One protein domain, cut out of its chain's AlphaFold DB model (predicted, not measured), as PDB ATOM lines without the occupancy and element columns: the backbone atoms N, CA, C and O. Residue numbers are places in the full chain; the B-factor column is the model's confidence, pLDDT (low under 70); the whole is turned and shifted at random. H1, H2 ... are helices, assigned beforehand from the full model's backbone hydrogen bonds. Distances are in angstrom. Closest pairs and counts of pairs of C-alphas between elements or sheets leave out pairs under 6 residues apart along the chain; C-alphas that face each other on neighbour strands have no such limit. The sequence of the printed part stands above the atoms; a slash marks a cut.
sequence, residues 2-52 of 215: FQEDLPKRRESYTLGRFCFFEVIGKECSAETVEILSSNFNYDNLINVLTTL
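What this domain is: This is residues 2 to 52 of the 215 residues of a protein of Caenorhabditis nigoni (UniProt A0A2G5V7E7). Two helical pairs, H1 with H4 and H2 with H3, meet at a corner like an L: the backbone runs out along H1 and H2 and folds back along H3 and H4. The printed part has 51 residues with four named helices, H1 to H4 in order, and is all helix. It is compact, with a radius of gyration of the C-alphas of 11.2 A, yet elongated, spanning 32 by 18 by 15 A.

How they stand to each other: H4, residues 39 to 50, touches H1, residues 6 to 15, with residues 46 to 50 alone; the closest C-alphas, of Thr 50 and Leu 6, are 5.2 A apart. They run opposite ways at a shallow tilt of 31 degrees. H3, residues 30 to 37, is close to H4 but not clearly touching, about perpendicular at 80 degrees. H2, residues 17 to 27, forms a helical hairpin with H3, a shallow tilt of 14 degrees; the closest C-alphas, of Gly 25 and Val 33, are 6.2 A apart. H1 and H3 are apart, as are H2 and H4. Every O i to N i+4 pair is within hydrogen-bond range in H1, H3 and H4, and 6 of 7 in H2.

Where its parts are: H4 is 16.1 A long, H2 15.5 A, H1 14.1 A and H3 10.3 A. C-alpha 6 is at (101.485, 0.788, 23.437) and C-alpha 50 at (104.829, -2.096, 20.710).

The domain as a whole: The printed part has no cut, and its three links are tight. Residues 26 to 31 stand free. Residues 2 to 3 have pLDDT under 70.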
ATOM      1  N   PHE A   2     108.655   8.631  28.517       59.03
ATOM      2  CA  PHE A   2     108.278   7.266  28.144       59.03
ATOM      3  C   PHE A   2     106.777   7.186  27.856       59.03
ATOM      4  O   PHE A   2     105.968   7.548  28.705       59.03
ATOM      5  N   GLN A   3     106.404   6.743  26.652       65.44
ATOM      6  CA  GLN A   3     105.006   6.477  26.328       65.44
ATOM      7  C   GLN A   3     104.680   5.028  26.696       65.44
ATOM      8  O   GLN A   3     105.090   4.096  26.005       65.44
ATOM      9  N   GLU A   4     103.966   4.852  27.804       71.50
ATOM     10  CA  GLU A   4     103.594   3.534  28.340       71.50
ATOM     11  C   GLU A   4     102.392   2.919  27.610       71.50
ATOM     12  O   GLU A   4     102.195   1.705  27.612       71.50
ATOM     13  N   ASP A   5     101.604   3.762  26.948       84.75
ATOM     14  CA  ASP A   5     100.477   3.374  26.110       84.75
ATOM     15  C   ASP A   5     101.002   2.812  24.776       84.75
ATOM     16  O   ASP A   5     101.497   3.552  23.923       84.75
ATOM     17  N   LEU A   6     100.942   1.486  24.610       87.94
ATOM     18  CA  LEU A   6     101.485   0.788  23.437       87.94
ATOM     19  C   LEU A   6     100.891   1.278  22.103       87.94
ATOM     20  O   LEU A   6     101.679   1.507  21.180       87.94
ATOM     21  N   PRO A   7      99.565   1.494  21.970       91.62
ATOM     22  CA  PRO A   7      98.993   2.186  20.817       91.62
ATOM     23  C   PRO A   7      99.632   3.550  20.531       91.62
ATOM     24  O   PRO A   7     100.090   3.781  19.411       91.62
ATOM     25  N   LYS A   8      99.744   4.433  21.530       91.88
ATOM     26  CA  LYS A   8     100.373   5.753  21.332       91.88
ATOM     27  C   LYS A   8     101.863   5.652  21.030       91.88
ATOM     28  O   LYS A   8     102.409   6.458  20.276       91.88
ATOM     29  N   ARG A   9     102.549   4.663  21.601       89.06
ATOM     30  CA  ARG A   9     103.962   4.380  21.322       89.06
ATOM     31  C   ARG A   9     104.140   3.944  19.868       89.06
ATOM     32  O   ARG A   9     105.045   4.427  19.192       89.06
ATOM     33  N   ARG A  10     103.240   3.098  19.357       93.12
ATOM     34  CA  ARG A  10     103.193   2.693  17.945       93.12
ATOM     35  C   ARG A  10     102.964   3.873  17.020       93.12
ATOM     36  O   ARG A  10     103.689   4.021  16.037       93.12
ATOM     37  N   GLU A  11     101.990   4.713  17.343       93.88
ATOM     38  CA  GLU A  11     101.722   5.944  16.604       93.88
ATOM     39  C   GLU A  11     102.965   6.843  16.575       93.88
ATOM     40  O   GLU A  11     103.387   7.272  15.505       93.88
ATOM     41  N   SER A  12     103.625   7.026  17.721       92.00
ATOM     42  CA  SER A  12     104.845   7.835  17.835       92.00
ATOM     43  C   SER A  12     105.978   7.313  16.945       92.00
ATOM     44  O   SER A  12     106.597   8.099  16.235       92.00
ATOM     45  N   TYR A  13     106.233   5.998  16.917       91.62
ATOM     46  CA  TYR A  13     107.230   5.419  16.004       91.62
ATOM     47  C   TYR A  13     106.817   5.531  14.533       91.62
ATOM     48  O   TYR A  13     107.664   5.708  13.661       91.62
ATOM     49  N   THR A  14     105.522   5.448  14.240       91.69
ATOM     50  CA  THR A  14     105.019   5.566  12.867       91.69
ATOM     51  C   THR A  14     105.212   6.991  12.343       91.69
ATOM     52  O   THR A  14     105.778   7.179  11.268       91.69
ATOM     53  N   LEU A  15     104.810   7.998  13.124       94.12
ATOM     54  CA  LEU A  15     104.964   9.417  12.785       94.12
ATOM     55  C   LEU A  15     106.435   9.860  12.810       94.12
ATOM     56  O   LEU A  15     106.875  10.626  11.956       94.12
ATOM     57  N   GLY A  16     107.212   9.344  13.763       93.06
ATOM     58  CA  GLY A  16     108.629   9.651  13.958       93.06
ATOM     59  C   GLY A  16     109.589   8.867  13.064       93.06
ATOM     60  O   GLY A  16     110.798   8.928  13.285       93.06
ATOM     61  N   ARG A  17     109.090   8.133  12.061       93.56
ATOM     62  CA  ARG A  17     109.906   7.254  11.210       93.56
ATOM     63  C   ARG A  17     111.117   7.955  10.603       93.56
ATOM     64  O   ARG A  17     112.209   7.402  10.614       93.56
ATOM     65  N   PHE A  18     110.935   9.170  10.095       92.50
ATOM     66  CA  PHE A  18     112.035   9.942   9.517       92.50
ATOM     67  C   PHE A  18     113.147  10.214  10.544       92.50
ATOM     68  O   PHE A  18     114.311   9.946  10.264       92.50
ATOM     69  N   CYS A  19     112.783  10.634  11.760       93.56
ATOM     70  CA  CYS A  19     113.737  10.886  12.842       93.56
ATOM     71  C   CYS A  19     114.510   9.615  13.235       93.56
ATOM     72  O   CYS A  19     115.720   9.665  13.438       93.56
ATOM     73  N   PHE A  20     113.841   8.458  13.271       91.81
ATOM     74  CA  PHE A  20     114.513   7.180  13.514       91.81
ATOM     75  C   PHE A  20     115.620   6.907  12.481       91.81
ATOM     76  O   PHE A  20     116.737   6.557  12.861       91.81
ATOM     77  N   PHE A  21     115.339   7.119  11.191       92.69
ATOM     78  CA  PHE A  21     116.321   6.901  10.124       92.69
ATOM     79  C   PHE A  21     117.473   7.909  10.135       92.69
ATOM     80  O   PHE A  21     118.601   7.531   9.825       92.69
ATOM     81  N   GLU A  22     117.235   9.151  10.564       94.62
ATOM     82  CA  GLU A  22     118.316  10.120  10.783       94.62
ATOM     83  C   GLU A  22     119.292   9.682  11.879       94.62
ATOM     84  O   GLU A  22     120.492   9.930  11.761       94.62
ATOM     85  N   VAL A  23     118.793   9.042  12.942       93.00
ATOM     86  CA  VAL A  23     119.630   8.549  14.044       93.00
ATOM     87  C   VAL A  23     120.397   7.307  13.614       93.00
ATOM     88  O   VAL A  23     121.623   7.297  13.688       93.00
ATOM     89  N   ILE A  24     119.721   6.274  13.101       93.19
ATOM     90  CA  ILE A  24     120.431   5.040  12.729       93.19
ATOM     91  C   ILE A  24     121.407   5.261  11.568       93.19
ATOM     92  O   ILE A  24     122.418   4.577  11.497       93.19
ATOM     93  N   GLY A  25     121.163   6.250  10.701       94.69
ATOM     94  CA  GLY A  25     122.108   6.646   9.656       94.69
ATOM     95  C   GLY A  25     123.439   7.188  10.188       94.69
ATOM     96  O   GLY A  25     124.432   7.164   9.465       94.69
ATOM     97  N   LYS A  26     123.468   7.675  11.436       95.19
ATOM     98  CA  LYS A  26     124.673   8.185  12.109       95.19
ATOM     99  C   LYS A  26     125.315   7.139  13.014       95.19
ATOM    100  O   LYS A  26     126.535   7.074  13.088       95.19
ATOM    101  N   GLU A  27     124.490   6.336  13.681       93.75
ATOM    102  CA  GLU A  27     124.929   5.437  14.755       93.75
ATOM    103  C   GLU A  27     125.153   3.987  14.297       93.75
ATOM    104  O   GLU A  27     125.824   3.213  14.977       93.75
ATOM    105  N   CYS A  28     124.571   3.573  13.167       94.44
ATOM    106  CA  CYS A  28     124.619   2.190  12.686       94.44
ATOM    107  C   CYS A  28     125.400   2.059  11.372       94.44
ATOM    108  O   CYS A  28     125.597   3.017  10.628       94.44
ATOM    109  N   SER A  29     125.823   0.831  11.056       96.00
ATOM    110  CA  SER A  29     126.428   0.520   9.759       96.00
ATOM    111  C   SER A  29     125.436   0.730   8.611       96.00
ATOM    112  O   SER A  29     124.229   0.530   8.768       96.00
ATOM    113  N   ALA A  30     125.958   1.059   7.426       94.75
ATOM    114  CA  ALA A  30     125.148   1.223   6.217       94.75
ATOM    115  C   ALA A  30     124.283  -0.016   5.910       94.75
ATOM    116  O   ALA A  30     123.128   0.127   5.524       94.75
ATOM    117  N   GLU A  31     124.810  -1.218   6.161       94.75
ATOM    118  CA  GLU A  31     124.085  -2.486   6.003       94.75
ATOM    119  C   GLU A  31     122.848  -2.563   6.914       94.75
ATOM    120  O   GLU A  31     121.747  -2.869   6.457       94.75
ATOM    121  N   THR A  32     122.992  -2.226   8.200       92.25
ATOM    122  CA  THR A  32     121.867  -2.203   9.151       92.25
ATOM    123  C   THR A  32     120.805  -1.193   8.728       92.25
ATOM    124  O   THR A  32     119.607  -1.478   8.797       92.25
ATOM    125  N   VAL A  33     121.236  -0.015   8.265       93.94
ATOM    126  CA  VAL A  33     120.333   1.026   7.763       93.94
ATOM    127  C   VAL A  33     119.564   0.522   6.546       93.94
ATOM    128  O   VAL A  33     118.342   0.663   6.510       93.94
ATOM    129  N   GLU A  34     120.234  -0.109   5.584       93.25
ATOM    130  CA  GLU A  34     119.603  -0.668   4.386       93.25
ATOM    131  C   GLU A  34     118.553  -1.734   4.737       93.25
ATOM    132  O   GLU A  34     117.413  -1.655   4.272       93.25
ATOM    133  N   ILE A  35     118.891  -2.670   5.632       91.44
ATOM    134  CA  ILE A  35     117.965  -3.712   6.103       91.44
ATOM    135  C   ILE A  35     116.719  -3.078   6.729       91.44
ATOM    136  O   ILE A  35     115.591  -3.441   6.380       91.44
ATOM    137  N   LEU A  36     116.893  -2.125   7.647       91.38
ATOM    138  CA  LEU A  36     115.781  -1.519   8.382       91.38
ATOM    139  C   LEU A  36     114.949  -0.548   7.536       91.38
ATOM    140  O   LEU A  36     113.784  -0.331   7.856       91.38
ATOM    141  N   SER A  37     115.504   0.007   6.453       89.31
ATOM    142  CA  SER A  37     114.840   1.020   5.615       89.31
ATOM    143  C   SER A  37     113.610   0.497   4.870       89.31
ATOM    144  O   SER A  37     112.719   1.281   4.525       89.31
ATOM    145  N   SER A  38     113.506  -0.818   4.648       90.81
ATOM    146  CA  SER A  38     112.309  -1.398   4.034       90.81
ATOM    147  C   SER A  38     111.076  -1.231   4.934       90.81
ATOM    148  O   SER A  38     111.147  -1.401   6.151       90.81
ATOM    149  N   ASN A  39     109.912  -0.935   4.336       87.00
ATOM    150  CA  ASN A  39     108.647  -0.806   5.079       87.00
ATOM    151  C   ASN A  39     108.364  -2.036   5.947       87.00
ATOM    152  O   ASN A  39     108.038  -1.895   7.118       87.00
ATOM    153  N   PHE A  40     108.564  -3.232   5.392       90.31
ATOM    154  CA  PHE A  40     108.321  -4.486   6.098       90.31
ATOM    155  C   PHE A  40     109.205  -4.648   7.343       90.31
ATOM    156  O   PHE A  40     108.701  -4.992   8.412       90.31
ATOM    157  N   ASN A  41     110.509  -4.375   7.239       92.38
ATOM    158  CA  ASN A  41     111.418  -4.534   8.378       92.38
ATOM    159  C   ASN A  41     111.190  -3.458   9.443       92.38
ATOM    160  O   ASN A  41     111.228  -3.773  10.633       92.38
ATOM    161  N   TYR A  42     110.885  -2.225   9.034       92.88
ATOM    162  CA  TYR A  42     110.528  -1.168   9.975       92.88
ATOM    163  C   TYR A  42     109.220  -1.475  10.720       92.88
ATOM    164  O   TYR A  42     109.171  -1.382  11.945       92.88
ATOM    165  N   ASP A  43     108.183  -1.928  10.013       93.19
ATOM    166  CA  ASP A  43     106.910  -2.317  10.630       93.19
ATOM    167  C   ASP A  43     107.086  -3.502  11.590       93.19
ATOM    168  O   ASP A  43     106.495  -3.519  12.673       93.19
ATOM    169  N   ASN A  44     107.941  -4.470  11.243       92.19
ATOM    170  CA  ASN A  44     108.300  -5.574  12.134       92.19
ATOM    171  C   ASN A  44     109.026  -5.093  13.392       92.19
ATOM    172  O   ASN A  44     108.697  -5.550  14.488       92.19
ATOM    173  N   LEU A  45     109.965  -4.155  13.265       91.94
ATOM    174  CA  LEU A  45     110.614  -3.534  14.418       91.94
ATOM    175  C   LEU A  45     109.583  -2.834  15.311       91.94
ATOM    176  O   LEU A  45     109.557  -3.078  16.516       91.94
ATOM    177  N   ILE A  46     108.684  -2.028  14.739       93.00
ATOM    178  CA  ILE A  46     107.608  -1.387  15.505       93.00
ATOM    179  C   ILE A  46     106.750  -2.445  16.206       93.00
ATOM    180  O   ILE A  46     106.477  -2.310  17.396       93.00
ATOM    181  N   ASN A  47     106.361  -3.522  15.517       92.06
ATOM    182  CA  ASN A  47     105.599  -4.617  16.122       92.06
ATOM    183  C   ASN A  47     106.323  -5.201  17.337       92.06
ATOM    184  O   ASN A  47     105.695  -5.379  18.380       92.06
ATOM    185  N   VAL A  48     107.629  -5.450  17.222       90.44
ATOM    186  CA  VAL A  48     108.463  -5.933  18.329       90.44
ATOM    187  C   VAL A  48     108.495  -4.937  19.485       90.44
ATOM    188  O   VAL A  48     108.458  -5.373  20.626       90.44
ATOM    189  N   LEU A  49     108.542  -3.628  19.225       89.31
ATOM    190  CA  LEU A  49     108.632  -2.587  20.257       89.31
ATOM    191  C   LEU A  49     107.289  -2.244  20.918       89.31
ATOM    192  O   LEU A  49     107.275  -1.662  22.005       89.31
ATOM    193  N   THR A  50     106.161  -2.554  20.272       90.25
ATOM    194  CA  THR A  50     104.829  -2.096  20.710       90.25
ATOM    195  C   THR A  50     103.827  -3.211  20.954       90.25
ATOM    196  O   THR A  50     102.659  -2.929  21.206       90.25
ATOM    197  N   THR A  51     104.244  -4.469  20.871       87.94
ATOM    198  CA  THR A  51     103.376  -5.614  21.159       87.94
ATOM    199  C   THR A  51     103.919  -6.332  22.376       87.94
ATOM    200  O   THR A  51     105.038  -6.840  22.345       87.94
ATOM    201  N   LEU A  52     103.121  -6.382  23.445       83.06
ATOM    202  CA  LEU A  52     103.483  -7.165  24.618       83.06
ATOM    203  C   LEU A  52     103.603  -8.640  24.221       83.06
ATOM    204  O   LEU A  52     102.651  -9.203  23.668       83.06
TER     205      LEU A  52